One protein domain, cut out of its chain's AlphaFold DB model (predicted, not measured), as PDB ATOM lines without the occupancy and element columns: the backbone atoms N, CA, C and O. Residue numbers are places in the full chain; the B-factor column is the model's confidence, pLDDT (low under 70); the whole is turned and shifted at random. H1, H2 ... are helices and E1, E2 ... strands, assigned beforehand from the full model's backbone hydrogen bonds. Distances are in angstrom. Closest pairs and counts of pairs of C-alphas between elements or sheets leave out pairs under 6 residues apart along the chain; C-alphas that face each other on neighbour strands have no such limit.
ATOM      1  N   ASP A  37      -5.152  25.503 107.618       71.56
ATOM      2  CA  ASP A  37      -5.436  26.162 106.345       71.56
ATOM      3  C   ASP A  37      -4.891  25.328 105.177       71.56
ATOM      4  O   ASP A  37      -3.727  25.431 104.774       71.56
ATOM      5  N   TYR A  38      -5.750  24.487 104.600       73.38
ATOM      6  CA  TYR A  38      -5.380  23.669 103.447       73.38
ATOM      7  C   TYR A  38      -5.064  24.492 102.190       73.38
ATOM      8  O   TYR A  38      -4.478  23.942 101.266       73.38
ATOM      9  N   LYS A  39      -5.363  25.800 102.141       66.31
ATOM     10  CA  LYS A  39      -4.957  26.672 101.023       66.31
ATOM     11  C   LYS A  39      -3.474  27.022 101.054       66.31
ATOM     12  O   LYS A  39      -2.933  27.429 100.032       66.31
ATOM     13  N   THR A  40      -2.804  26.883 102.189       74.19
ATOM     14  CA  THR A  40      -1.373  27.198 102.328       74.19
ATOM     15  C   THR A  40      -0.521  25.959 102.578       74.19
ATOM     16  O   THR A  40       0.686  25.987 102.339       74.19
ATOM     17  N   GLN A  41      -1.134  24.842 102.986       80.31
ATOM     18  CA  GLN A  41      -0.427  23.572 103.127       80.31
ATOM     19  C   GLN A  41       0.008  22.986 101.783       80.31
ATOM     20  O   GLN A  41      -0.717  23.104 100.798       80.31
ATOM     21  N   PRO A  42       1.159  22.297 101.726       85.00
ATOM     22  CA  PRO A  42       1.580  21.642 100.505       85.00
ATOM     23  C   PRO A  42       0.635  20.493 100.128       85.00
ATOM     24  O   PRO A  42       0.084  19.835 101.011       85.00
ATOM     25  N   LEU A  43       0.493  20.205  98.833       89.12
ATOM     26  CA  LEU A  43      -0.099  18.974  98.330       89.12
ATOM     27  C   LEU A  43       0.589  17.790  99.001       89.12
ATOM     28  O   LEU A  43       1.794  17.573  98.841       89.12
ATOM     29  N   THR A  44      -0.193  17.033  99.753       91.81
ATOM     30  CA  THR A  44       0.314  15.979 100.617       91.81
ATOM     31  C   THR A  44      -0.540  14.732 100.469       91.81
ATOM     32  O   THR A  44      -1.764  14.816 100.382       91.81
ATOM     33  N   LEU A  45       0.109  13.572 100.454       92.94
ATOM     34  CA  LEU A  45      -0.534  12.271 100.585       92.94
ATOM     35  C   LEU A  45      -0.157  11.676 101.939       92.94
ATOM     36  O   LEU A  45       1.025  11.517 102.246       92.94
ATOM     37  N   LYS A  46      -1.167  11.306 102.722       94.81
ATOM     38  CA  LYS A  46      -1.007  10.465 103.909       94.81
ATOM     39  C   LYS A  46      -1.318   9.023 103.538       94.81
ATOM     40  O   LYS A  46      -2.420   8.728 103.081       94.81
ATOM     41  N   VAL A  47      -0.361   8.131 103.746       94.88
ATOM     42  CA  VAL A  47      -0.487   6.716 103.399       94.88
ATOM     43  C   VAL A  47      -1.334   5.999 104.445       94.88
ATOM     44  O   VAL A  47      -1.011   5.998 105.633       94.88
ATOM     45  N   THR A  48      -2.426   5.376 104.010       95.31
ATOM     46  CA  THR A  48      -3.319   4.563 104.852       95.31
ATOM     47  C   THR A  48      -2.964   3.083 104.781       95.31
ATOM     48  O   THR A  48      -3.154   2.364 105.758       95.31
ATOM     49  N   HIS A  49      -2.414   2.626 103.653       94.44
ATOM     50  CA  HIS A  49      -1.983   1.245 103.448       94.44
ATOM     51  C   HIS A  49      -0.668   1.220 102.685       94.44
ATOM     52  O   HIS A  49      -0.545   1.878 101.650       94.44
ATOM     53  N   SER A  50       0.290   0.449 103.195       93.38
ATOM     54  CA  SER A  50       1.624   0.343 102.615       93.38
ATOM     55  C   SER A  50       1.583  -0.159 101.171       93.38
ATOM     56  O   SER A  50       0.794  -1.034 100.819       93.38
ATOM     57  N   GLY A  51       2.478   0.363 100.345       89.62
ATOM     58  CA  GLY A  51       2.611   0.005  98.937       89.62
ATOM     59  C   GLY A  51       3.592   0.945  98.258       89.62
ATOM     60  O   GLY A  51       4.338   1.629  98.950       89.62
ATOM     61  N   CYS A  52       3.598   1.011  96.927       84.62
ATOM     62  CA  CYS A  52       4.526   1.886  96.214       84.62
ATOM     63  C   CYS A  52       3.819   2.952  95.371       84.62
ATOM     64  O   CYS A  52       2.795   2.705  94.737       84.62
ATOM     65  N   LEU A  53       4.370   4.164  95.380       81.62
ATOM     66  CA  LEU A  53       3.939   5.263  94.528       81.62
ATOM     67  C   LEU A  53       4.666   5.173  93.192       81.62
ATOM     68  O   LEU A  53       5.894   5.094  93.181       81.62
ATOM     69  N   TYR A  54       3.906   5.269  92.097       79.50
ATOM     70  CA  TYR A  54       4.432   5.358  90.743       79.50
ATOM     71  C   TYR A  54       4.111   6.716  90.132       79.50
ATOM     72  O   TYR A  54       2.998   7.235  90.230       79.50
ATOM     73  N   TRP A  55       5.089   7.299  89.452       76.81
ATOM     74  CA  TRP A  55       4.880   8.494  88.646       76.81
ATOM     75  C   TRP A  55       5.021   8.159  87.164       76.81
ATOM     76  O   TRP A  55       5.812   7.298  86.780       76.81
ATOM     77  N   LYS A  56       4.202   8.791  86.320       72.62
ATOM     78  CA  LYS A  56       4.142   8.474  84.899       72.62
ATOM     79  C   LYS A  56       3.941   9.732  84.062       72.62
ATOM     80  O   LYS A  56       2.867  10.323  84.012       72.62
ATOM     81  N   GLN A  57       4.974  10.104  83.318       69.62
ATOM     82  CA  GLN A  57       4.865  11.155  82.313       69.62
ATOM     83  C   GLN A  57       4.580  10.568  80.926       69.62
ATOM     84  O   GLN A  57       5.238   9.619  80.503       69.62
ATOM     85  N   TYR A  58       3.631  11.168  80.205       64.06
ATOM     86  CA  TYR A  58       3.432  10.972  78.768       64.06
ATOM     87  C   TYR A  58       3.802  12.256  78.010       64.06
ATOM     88  O   TYR A  58       3.520  13.352  78.490       64.06
ATOM     89  N   GLY A  59       4.412  12.129  76.825       61.00
ATOM     90  CA  GLY A  59       4.825  13.260  75.976       61.00
ATOM     91  C   GLY A  59       6.280  13.162  75.505       61.00
ATOM     92  O   GLY A  59       6.961  12.190  75.827       61.00
ATOM     93  N   VAL A  60       6.741  14.141  74.715       51.47
ATOM     94  CA  VAL A  60       8.019  14.047  73.975       51.47
ATOM     95  C   VAL A  60       9.061  15.137  74.243       51.47
ATOM     96  O   VAL A  60      10.178  14.942  73.774       51.47
ATOM     97  N   ALA A  61       8.811  16.229  74.982       47.19
ATOM     98  CA  ALA A  61       9.809  17.315  74.975       47.19
ATOM     99  C   ALA A  61      10.136  18.019  76.297       47.19
ATOM    100  O   ALA A  61      11.288  18.422  76.441       47.19
ATOM    101  N   TYR A  62       9.235  18.127  77.280       52.75
ATOM    102  CA  TYR A  62       9.570  18.863  78.509       52.75
ATOM    103  C   TYR A  62       9.220  18.065  79.762       52.75
ATOM    104  O   TYR A  62       8.056  17.869  80.111       52.75
ATOM    105  N   SER A  63      10.248  17.567  80.457       52.59
ATOM    106  CA  SER A  63      10.065  16.959  81.773       52.59
ATOM    107  C   SER A  63       9.491  18.008  82.725       52.59
ATOM    108  O   SER A  63      10.050  19.100  82.809       52.59
ATOM    109  N   ARG A  64       8.423  17.687  83.464       61.94
ATOM    110  CA  ARG A  64       8.096  18.401  84.706       61.94
ATOM    111  C   ARG A  64       8.847  17.690  85.816       61.94
ATOM    112  O   ARG A  64       8.287  16.739  86.366       61.94
ATOM    113  N   PRO A  65      10.110  18.051  86.108       64.06
ATOM    114  CA  PRO A  65      10.765  17.426  87.225       64.06
ATOM    115  C   PRO A  65       9.985  17.817  88.482       64.06
ATOM    116  O   PRO A  65       9.470  18.934  88.621       64.06
ATOM    117  N   LEU A  66       9.809  16.832  89.339       74.56
ATOM    118  CA  LEU A  66       8.925  16.892  90.487       74.56
ATOM    119  C   LEU A  66       9.756  16.636  91.727       74.56
ATOM    120  O   LEU A  66      10.586  15.741  91.724       74.56
ATOM    121  N   GLU A  67       9.498  17.364  92.799       80.81
ATOM    122  CA  GLU A  67      10.128  17.102  94.079       80.81
ATOM    123  C   GLU A  67       9.130  16.511  95.071       80.81
ATOM    124  O   GLU A  67       7.981  16.953  95.167       80.81
ATOM    125  N   TYR A  68       9.588  15.525  95.841       85.50
ATOM    126  CA  TYR A  68       8.842  14.977  96.968       85.50
ATOM    127  C   TYR A  68       9.692  14.921  98.236       85.50
ATOM    128  O   TYR A  68      10.912  14.791  98.165       85.50
ATOM    129  N   SER A  69       9.057  15.000  99.403       87.62
ATOM    130  CA  SER A  69       9.730  14.855 100.696       87.62
ATOM    131  C   SER A  69       8.881  14.070 101.689       87.62
ATOM    132  O   SER A  69       7.680  14.316 101.807       87.62
ATOM    133  N   LEU A  70       9.525  13.157 102.425       88.50
ATOM    134  CA  LEU A  70       8.898  12.362 103.491       88.50
ATOM    135  C   LEU A  70       8.955  13.048 104.865       88.50
ATOM    136  O   LEU A  70       8.174  12.740 105.755       88.50
ATOM    137  N   ASN A  71       9.881  13.996 105.044       82.81
ATOM    138  CA  ASN A  71      10.041  14.758 106.286       82.81
ATOM    139  C   ASN A  71       9.679  16.246 106.127       82.81
ATOM    140  O   ASN A  71       9.540  16.960 107.113       82.81
ATOM    141  N   GLY A  72       9.479  16.714 104.892       79.94
ATOM    142  CA  GLY A  72       9.161  18.104 104.568       79.94
ATOM    143  C   GLY A  72      10.364  19.036 104.426       79.94
ATOM    144  O   GLY A  72      10.148  20.221 104.190       79.94
ATOM    145  N   GLU A  73      11.591  18.522 104.520       80.50
ATOM    146  CA  GLU A  73      12.833  19.306 104.429       80.50
ATOM    147  C   GLU A  73      13.733  18.795 103.299       80.50
ATOM    148  O   GLU A  73      14.145  19.554 102.423       80.50
ATOM    149  N   ASN A  74      13.985  17.482 103.273       85.31
ATOM    150  CA  ASN A  74      14.857  16.838 102.298       85.31
ATOM    151  C   ASN A  74      14.031  16.423 101.079       85.31
ATOM    152  O   ASN A  74      13.429  15.344 101.072       85.31
ATOM    153  N   TYR A  75      13.953  17.301 100.078       84.75
ATOM    154  CA  TYR A  75      13.246  17.024  98.830       84.75
ATOM    155  C   TYR A  75      14.123  16.235  97.855       84.75
ATOM    156  O   TYR A  75      15.306  16.521  97.680       84.75
ATOM    157  N   ARG A  76      13.524  15.227  97.223       83.12
ATOM    158  CA  ARG A  76      14.130  14.387  96.189       83.12
ATOM    159  C   ARG A  76      13.457  14.663  94.857       83.12
ATOM    160  O   ARG A  76      12.229  14.699  94.792       83.12
ATOM    161  N   THR A  77      14.257  14.801  93.807       78.25
ATOM    162  CA  THR A  77      13.768  15.061  92.452       78.25
ATOM    163  C   THR A  77      13.451  13.773  91.699       78.25
ATOM    164  O   THR A  77      14.248  12.839  91.661       78.25
ATOM    165  N   ILE A  78      12.303  13.768  91.036       72.88
ATOM    166  CA  ILE A  78      11.829  12.770  90.088       72.88
ATOM    167  C   ILE A  78      12.020  13.355  88.691       72.88
ATOM    168  O   ILE A  78      11.463  14.406  88.364       72.88
ATOM    169  N   TYR A  79      12.803  12.664  87.870       65.69
ATOM    170  CA  TYR A  79      13.026  13.009  86.468       65.69
ATOM    171  C   TYR A  79      12.187  12.099  85.565       65.69
ATOM    172  O   TYR A  79      12.016  10.916  85.865       65.69
ATOM    173  N   SER A  80      11.706  12.614  84.431       56.94
ATOM    174  CA  SER A  80      11.247  11.732  83.357       56.94
ATOM    175  C   SER A  80      12.429  11.272  82.525       56.94
ATOM    176  O   SER A  80      13.225  12.069  82.036       56.94
ATOM    177  N   VAL A  81      12.551   9.959  82.369       52.59
ATOM    178  CA  VAL A  81      13.502   9.357  81.438       52.59
ATOM    179  C   VAL A  81      12.802   9.170  80.096       52.59
ATOM    180  O   VAL A  81      11.722   8.585  80.015       52.59
ATOM    181  N   GLN A  82      13.391   9.719  79.030       51.06
ATOM    182  CA  GLN A  82      12.896   9.517  77.670       51.06
ATOM    183  C   GLN A  82      12.898   8.011  77.350       51.06
ATOM    184  O   GLN A  82      13.891   7.321  77.554       51.06
ATOM    185  N   GLN A  83      11.770   7.525  76.829       48.91
ATOM    186  CA  GLN A  83      11.535   6.161  76.328       48.91
ATOM    187  C   GLN A  83      11.325   5.015  77.331       48.91
ATOM    188  O   GLN A  83      11.167   3.880  76.896       48.91
ATOM    189  N   ASN A  84      11.185   5.271  78.631       46.41
ATOM    190  CA  ASN A  84      10.540   4.325  79.548       46.41
ATOM    191  C   ASN A  84      10.000   5.086  80.754       46.41
ATOM    192  O   ASN A  84      10.668   5.973  81.264       46.41
ATOM    193  N   TYR A  85       8.778   4.743  81.165       50.78
ATOM    194  CA  TYR A  85       8.065   5.244  82.340       50.78
ATOM    195  C   TYR A  85       9.025   5.750  83.430       50.78
ATOM    196  O   TYR A  85       9.834   4.974  83.931       50.78
ATOM    197  N   GLY A  86       8.975   7.044  83.761       49.09
ATOM    198  CA  GLY A  86       9.781   7.629  84.836       49.09
ATOM    199  C   GLY A  86       9.356   7.063  86.187       49.09
ATOM    200  O   GLY A  86       8.605   7.700  86.911       49.09
ATOM    201  N   CYS A  87       9.775   5.842  86.503       55.28
ATOM    202  CA  CYS A  87       9.366   5.137  87.702       55.28
ATOM    203  C   CYS A  87      10.058   5.760  88.919       55.28
ATOM    204  O   CYS A  87      11.112   5.292  89.344       55.28
ATOM    205  N   LEU A  88       9.437   6.768  89.537       60.88
ATOM    206  CA  LEU A  88       9.485   6.784  90.994       60.88
ATOM    207  C   LEU A  88       8.880   5.447  91.442       60.88
ATOM    208  O   LEU A  88       7.785   5.104  91.007       60.88
ATOM    209  N   VAL A  89       9.614   4.688  92.247       67.31
ATOM    210  CA  VAL A  89       9.063   3.598  93.050       67.31
ATOM    211  C   VAL A  89       9.441   3.930  94.480       67.31
ATOM    212  O   VAL A  89      10.492   3.520  94.963       67.31
ATOM    213  N   GLU A  90       8.621   4.747  95.129       74.12
ATOM    214  CA  GLU A  90       8.775   4.997  96.561       74.12
ATOM    215  C   GLU A  90       7.809   4.070  97.277       74.12
ATOM    216  O   GLU A  90       6.592   4.245  97.178       74.12
ATOM    217  N   CYS A  91       8.340   3.049  97.942       85.56
ATOM    218  CA  CYS A  91       7.523   2.164  98.752       85.56
ATOM    219  C   CYS A  91       7.387   2.756 100.150       85.56
ATOM    220  O   CYS A  91       8.373   2.938 100.858       85.56
ATOM    221  N   LEU A  92       6.152   3.073 100.505       89.31
ATOM    222  CA  LEU A  92       5.779   3.790 101.709       89.31
ATOM    223  C   LEU A  92       5.031   2.851 102.650       89.31
ATOM    224  O   LEU A  92       4.320   1.938 102.217       89.31
ATOM    225  N   SER A  93       5.180   3.098 103.941       93.19
ATOM    226  CA  SER A  93       4.459   2.423 105.008       93.19
ATOM    227  C   SER A  93       3.194   3.186 105.387       93.19
ATOM    228  O   SER A  93       3.114   4.405 105.247       93.19
ATOM    229  N   ALA A  94       2.189   2.480 105.902       94.06
ATOM    230  CA  ALA A  94       1.041   3.122 106.534       94.06
ATOM    231  C   ALA A  94       1.503   4.110 107.621       94.06
ATOM    232  O   ALA A  94       2.312   3.766 108.481       94.06
ATOM    233  N   GLY A  95       0.979   5.335 107.575       92.19
ATOM    234  CA  GLY A  95       1.396   6.445 108.432       92.19
ATOM    235  C   GLY A  95       2.418   7.387 107.793       92.19
ATOM    236  O   GLY A  95       2.517   8.527 108.246       92.19
ATOM    237  N   ASP A  96       3.109   6.970 106.728       93.62
ATOM    238  CA  ASP A  96       4.025   7.851 106.007       93.62
ATOM    239  C   ASP A  96       3.270   9.013 105.362       93.62
ATOM    240  O   ASP A  96       2.124   8.898 104.909       93.62
ATOM    241  N   VAL A  97       3.944  10.157 105.307       92.12
ATOM    242  CA  VAL A  97       3.424  11.385 104.716       92.12
ATOM    243  C   VAL A  97       4.393  11.833 103.640       92.12
ATOM    244  O   VAL A  97       5.570  12.046 103.912       92.12
ATOM    245  N   ILE A  98       3.897  12.008 102.421       89.81
ATOM    246  CA  ILE A  98       4.687  12.490 101.290       89.81
ATOM    247  C   ILE A  98       4.134  13.829 100.814       89.81
ATOM    248  O   ILE A  98       2.957  13.956 100.479       89.81
ATOM    249  N   LYS A  99       4.998  14.844 100.810       89.19
ATOM    250  CA  LYS A  99       4.699  16.206 100.353       89.19
ATOM    251  C   LYS A  99       5.274  16.405  98.963       89.19
ATOM    252  O   LYS A  99       6.427  16.044  98.741       89.19
ATOM    253  N   PHE A 100       4.510  17.014  98.066       84.12
ATOM    254  CA  PHE A 100       4.908  17.252  96.681       84.12
ATOM    255  C   PHE A 100       5.049  18.746  96.388       84.12
ATOM    256  O   PHE A 100       4.251  19.559  96.858       84.12
ATOM    257  N   ARG A 101       6.025  19.105  95.549       78.88
ATOM    258  CA  ARG A 101       6.160  20.451  94.975       78.88
ATOM    259  C   ARG A 101       6.789  20.394  93.585       78.88
ATOM    260  O   ARG A 101       7.604  19.516  93.310       78.88
ATOM    261  N   SER A 102       6.466  21.341  92.711       71.31
ATOM    262  CA  SER A 102       7.200  21.499  91.452       71.31
ATOM    263  C   SER A 102       8.603  22.013  91.714       71.31
ATOM    264  O   SER A 102       8.810  22.805  92.636       71.31
ATOM    265  N   ILE A 103       9.517  21.703  90.804       67.69
ATOM    266  CA  ILE A 103      10.794  22.408  90.757       67.69
ATOM    267  C   ILE A 103      10.577  23.803  90.160       67.69
ATOM    268  O   ILE A 103       9.911  23.926  89.126       67.69
ATOM    269  N   PRO A 104      11.136  24.860  90.770       56.69
ATOM    270  CA  PRO A 104      11.232  26.164  90.140       56.69
ATOM    271  C   PRO A 104      12.282  26.088  89.024       56.69
ATOM    272  O   PRO A 104      13.465  26.310  89.256       56.69
ATOM    273  N   THR A 105      11.871  25.716  87.814       56.00
ATOM    274  CA  THR A 105      12.692  25.895  86.611       56.00
ATOM    275  C   THR A 105      12.046  26.937  85.711       56.00
ATOM    276  O   THR A 105      10.824  26.976  85.591       56.00
ATOM    277  N   ASP A 106      12.856  27.748  85.029       46.28
ATOM    278  CA  ASP A 106      12.404  28.759  84.051       46.28
ATOM    279  C   ASP A 106      11.790  28.140  82.773       46.28
ATOM    280  O   ASP A 106      11.461  28.832  81.808       46.28
ATOM    281  N   GLN A 107      11.657  26.811  82.731       49.91
ATOM    282  CA  GLN A 107      11.119  26.067  81.602       49.91
ATOM    283  C   GLN A 107       9.596  25.984  81.743       49.91
ATOM    284  O   GLN A 107       9.058  25.275  82.597       49.91
ATOM    285  N   GLN A 108       8.892  26.721  80.881       49.19
ATOM    286  CA  GLN A 108       7.446  26.621  80.713       49.19
ATOM    287  C   GLN A 108       7.091  25.183  80.327       49.19
ATOM    288  O   GLN A 108       7.249  24.777  79.180       49.19
ATOM    289  N   SER A 109       6.617  24.384  81.280       46.28
ATOM    290  CA  SER A 109       6.047  23.079  80.958       46.28
ATOM    291  C   SER A 109       4.734  23.287  80.204       46.28
ATOM    292  O   SER A 109       3.681  23.461  80.823       46.28
ATOM    293  N   THR A 110       4.793  23.211  78.882       46.47
ATOM    294  CA  THR A 110       3.639  23.266  77.975       46.47
ATOM    295  C   THR A 110       2.878  21.943  77.867       46.47
ATOM    296  O   THR A 110       1.834  21.896  77.220       46.47
ATOM    297  N   ASP A 111       3.371  20.863  78.483       52.12
ATOM    298  CA  ASP A 111       2.925  19.511  78.139       52.12
ATOM    299  C   ASP A 111       1.832  18.987  79.095       52.12
ATOM    300  O   ASP A 111       2.060  18.663  80.266       52.12
ATOM    301  N   SER A 112       0.617  18.881  78.551       57.78
ATOM    302  CA  SER A 112      -0.671  18.587  79.206       57.78
ATOM    303  C   SER A 112      -0.909  17.119  79.622       57.78
ATOM    304  O   SER A 112      -2.059  16.683  79.678       57.78
ATOM    305  N   TYR A 113       0.138  16.312  79.855       65.81
ATOM    306  CA  TYR A 113      -0.004  14.841  79.947       65.81
ATOM    307  C   TYR A 113       0.827  14.139  81.046       65.81
ATOM    308  O   TYR A 113       1.039  12.928  80.977       65.81
ATOM    309  N   SER A 114       1.287  14.853  82.079       67.00
ATOM    310  CA  SER A 114       1.989  14.233  83.225       67.00
ATOM    311  C   SER A 114       1.021  13.847  84.347       67.00
ATOM    312  O   SER A 114       0.237  14.697  84.766       67.00
ATOM    313  N   TYR A 115       1.096  12.614  84.867       73.44
ATOM    314  CA  TYR A 115       0.229  12.161  85.961       73.44
ATOM    315  C   TYR A 115       0.875  11.139  86.914       73.44
ATOM    316  O   TYR A 115       1.843  10.455  86.591       73.44
ATOM    317  N   PHE A 116       0.353  11.053  88.131       73.81
ATOM    318  CA  PHE A 116       0.669  10.028  89.121       73.81
ATOM    319  C   PHE A 116      -0.207   8.805  88.912       73.81
ATOM    320  O   PHE A 116      -1.345   8.926  88.465       73.81
ATOM    321  N   VAL A 117       0.309   7.635  89.285       75.44
ATOM    322  CA  VAL A 117      -0.487   6.413  89.385       75.44
ATOM    323  C   VAL A 117      -0.136   5.697  90.687       75.44
ATOM    324  O   VAL A 117       0.992   5.259  90.896       75.44
ATOM    325  N   PHE A 118      -1.113   5.537  91.574       75.75
ATOM    326  CA  PHE A 118      -0.960   4.707  92.772       75.75
ATOM    327  C   PHE A 118      -1.357   3.268  92.426       75.75
ATOM    328  O   PHE A 118      -2.533   2.913  92.491       75.75
ATOM    329  N   THR A 119      -0.388   2.460  91.991       67.38
ATOM    330  CA  THR A 119      -0.565   1.019  91.734       67.38
ATOM    331  C   THR A 119       0.142   0.202  92.824       67.38
ATOM    332  O   THR A 119       0.927   0.734  93.595       67.38
ATOM    333  N   ASN A 120      -0.154  -1.093  92.950       73.94
ATOM    334  CA  ASN A 120       0.463  -1.997  93.943       73.94
ATOM    335  C   ASN A 120       0.106  -1.731  95.413       73.94
ATOM    336  O   ASN A 120       0.966  -1.731  96.291       73.94
ATOM    337  N   GLY A 121      -1.186  -1.552  95.692       78.94
ATOM    338  CA  GLY A 121      -1.722  -1.618  97.055       78.94
ATOM    339  C   GLY A 121      -1.466  -0.387  97.921       78.94
ATOM    340  O   GLY A 121      -2.051  -0.312  98.999       78.94
ATOM    341  N   LEU A 122      -0.680   0.585  97.440       89.31
ATOM    342  CA  LEU A 122      -0.529   1.867  98.118       89.31
ATOM    343  C   LEU A 122      -1.885   2.549  98.164       89.31
ATOM    344  O   LEU A 122      -2.501   2.768  97.118       89.31
ATOM    345  N   LYS A 123      -2.326   2.901  99.367       94.12
ATOM    346  CA  LYS A 123      -3.535   3.695  99.543       94.12
ATOM    347  C   LYS A 123      -3.281   4.910 100.396       94.12
ATOM    348  O   LYS A 123      -2.396   4.892 101.251       94.12
ATOM    349  N   GLY A 124      -4.060   5.956 100.172       95.00
ATOM    350  CA  GLY A 124      -3.929   7.148 100.981       95.00
ATOM    351  C   GLY A 124      -4.976   8.217 100.747       95.00
ATOM    352  O   GLY A 124      -5.868   8.106  99.904       95.00
ATOM    353  N   GLU A 125      -4.818   9.270 101.534       96.06
ATOM    354  CA  GLU A 125      -5.670  10.449 101.558       96.06
ATOM    355  C   GLU A 125      -4.864  11.650 101.064       96.06
ATOM    356  O   GLU A 125      -3.782  11.939 101.587       96.06
ATOM    357  N   LEU A 126      -5.386  12.343 100.055       94.81
ATOM    358  CA  LEU A 126      -4.818  13.585  99.548       94.81
ATOM    359  C   LEU A 126      -5.404  14.785 100.290       94.81
ATOM    360  O   LEU A 126      -6.615  14.880 100.493       94.81
ATOM    361  N   TYR A 127      -4.543  15.729 100.655       93.00
ATOM    362  CA  TYR A 127      -4.937  16.980 101.293       93.00
ATOM    363  C   TYR A 127      -3.933  18.103 101.009       93.00
ATOM    364  O   TYR A 127      -2.890  17.887 100.386       93.00
ATOM    365  N   GLY A 128      -4.253  19.311 101.474       89.50
ATOM    366  CA  GLY A 128      -3.426  20.501 101.272       89.50
ATOM    367  C   GLY A 128      -3.821  21.262 100.016       89.50
ATOM    368  O   GLY A 128      -4.966  21.184  99.579       89.50
ATOM    369  N   ASN A 129      -2.891  22.014  99.438       85.00
ATOM    370  CA  ASN A 129      -3.158  22.901  98.315       85.00
ATOM    371  C   ASN A 129      -2.605  22.317  97.019       85.00
ATOM    372  O   ASN A 129      -1.392  22.211  96.846       85.00
ATOM    373  N   LEU A 130      -3.480  22.048  96.051       83.69
ATOM    374  CA  LEU A 130      -3.051  21.615  94.726       83.69
ATOM    375  C   LEU A 130      -2.158  22.660  94.034       83.69
ATOM    376  O   LEU A 130      -1.229  22.284  93.332       83.69
ATOM    377  N   ASN A 131      -2.362  23.960  94.274       76.25
ATOM    378  CA  ASN A 131      -1.486  25.004  93.735       76.25
ATOM    379  C   ASN A 131      -0.071  24.967  94.303       76.25
ATOM    380  O   ASN A 131       0.839  25.401  93.606       76.25
ATOM    381  N   SER A 132       0.151  24.447  95.516       74.50
ATOM    382  CA  SER A 132       1.516  24.333  96.052       74.50
ATOM    383  C   SER A 132       2.371  23.372  95.227       74.50
ATOM    384  O   SER A 132       3.595  23.360  95.335       74.50
ATOM    385  N   PHE A 133       1.713  22.505  94.456       71.12
ATOM    386  CA  PHE A 133       2.376  21.632  93.516       71.12
ATOM    387  C   PHE A 133       3.047  22.418  92.392       71.12
ATOM    388  O   PHE A 133       3.875  21.855  91.694       71.12
ATOM    389  N   PHE A 134       2.716  23.694  92.199       68.00
ATOM    390  CA  PHE A 134       3.215  24.518  91.111       68.00
ATOM    391  C   PHE A 134       3.975  25.736  91.641       68.00
ATOM    392  O   PHE A 134       3.683  26.260  92.716       68.00
ATOM    393  N   SER A 135       4.986  26.166  90.885       58.50
ATOM    394  CA  SER A 135       5.899  27.231  91.297       58.50
ATOM    395  C   SER A 135       5.130  28.538  91.538       58.50
ATOM    396  O   SER A 135       4.342  28.921  90.670       58.50
ATOM    397  N   PRO A 136       5.394  29.270  92.640       49.66
ATOM    398  CA  PRO A 136       4.741  30.549  92.946       49.66
ATOM    399  C   PRO A 136       4.897  31.600  91.838       49.66
ATOM    400  O   PRO A 136       4.054  32.481  91.693       49.66
ATOM    401  N   ASN A 137       5.971  31.493  91.049       49.91
ATOM    402  CA  ASN A 137       6.296  32.426  89.970       49.91
ATOM    403  C   ASN A 137       5.575  32.103  88.654       49.91
ATOM    404  O   ASN A 137       5.682  32.865  87.694       49.91
ATOM    405  N   HIS A 138       4.844  30.989  88.586       55.22
ATOM    406  CA  HIS A 138       4.090  30.593  87.408       55.22
ATOM    407  C   HIS A 138       2.594  30.664  87.705       55.22
ATOM    408  O   HIS A 138       2.043  29.844  88.435       55.22
ATOM    409  N   SER A 139       1.922  31.629  87.073       53.75
ATOM    410  CA  SER A 139       0.476  31.557  86.874       53.75
ATOM    411  C   SER A 139       0.162  30.197  86.249       53.75
ATOM    412  O   SER A 139       0.694  29.866  85.184       53.75
TER     413      SER A 139
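What this domain is: This is residues 37 to 139 of the 322 residues of the protein "Leucine-rich repeat protein" of Methanobrevibacter sp (UniProt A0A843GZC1). Two antiparallel sheets make a loose U of strands: E6, E3 and E4 form one side, E5, E2 and E7 the side across from it, and E1 with E8 crosses between them at one end, where E1 turns into E2. Toward the other end lie the links of residues 58 to 65 and 103 to 113, and the short helix H1 sits beside the strands next to E6. The printed part has 103 residues, with eight named strands E1 to E8 followed by one named helix, H1; the sheet orders are E4 E3 E6 E1 E8 and E5 E2 E7. The class is mostly strand, though under half of the residues are in named elements. The whole is compact, with a radius of gyration of the C-alphas of 13.6 A and spans of 35 by 34 by 22 A.

Where its parts are: E1, residues 44 to 49, begins at C-alpha 44 (0.314, 15.979, 100.617) and is 15.2 A long. E2, residues 51 to 57, measures 20.1 A and ends at C-alpha 57 (4.865, 11.155, 82.313). E3 is residues 66 to 69, 10.4 A; E4 residues 76 to 78, 6.7 A; E5 residues 89 to 92, 9.3 A. E6, residues 97 to 102, is 17.1 A long, and E7, residues 114 to 117, 10.3 A. E8, residues 123 to 129, spans 19.2 A, and H1, residues 130 to 133, spans 5.6 A and ends at C-alpha 133 (2.376, 21.632, 93.516).

How they stand to each other: The five-strand sheet is strongly twisted, with edge strands E4 and E8. E1 and E8 are antiparallel at 164 degrees, with N 46 and O 125 2.9 A apart, within hydrogen-bond range. E6 pairs with E1 over residues 97 to 99 (N 98 and O 45, 2.9 A) and with E3 over 99 to 102 (N 101 and O 67, 2.9 A). E3 and E4 are a hairpin, with N 78 and O 66 at 2.7 A. In the other sheet E2 pairs with E5 over residues 51 to 54 (N 53 and O 90, 2.9 A) and with E7 over 54 to 57 (N 56 and O 115, 2.9 A). E1 and E2 meet only through their link. The closest C-alphas of E1 and E5 are those of Val 47 and Leu 92, 7.1 A apart; E2 and E6 are apart. H1 stands at the five-strand sheet's level, its height over the sheet 0.6 A; the closest C-alphas of E6 and H1 are those of Arg 101 and Phe 133, 4.2 A. H1 is too short for an O i to N i+4 pair.

The domain as a whole: The C-alphas farthest apart are those of Asp 37 and Gln 83, 39.9 A. The printed part has no cut. The link E6 to E7, with 11 residues, is long. The mean pLDDT of the printed part is 73.4; 40 residues are under 70, among them 57 to 65, 79 to 89, 103 to 114 and 134 to 139.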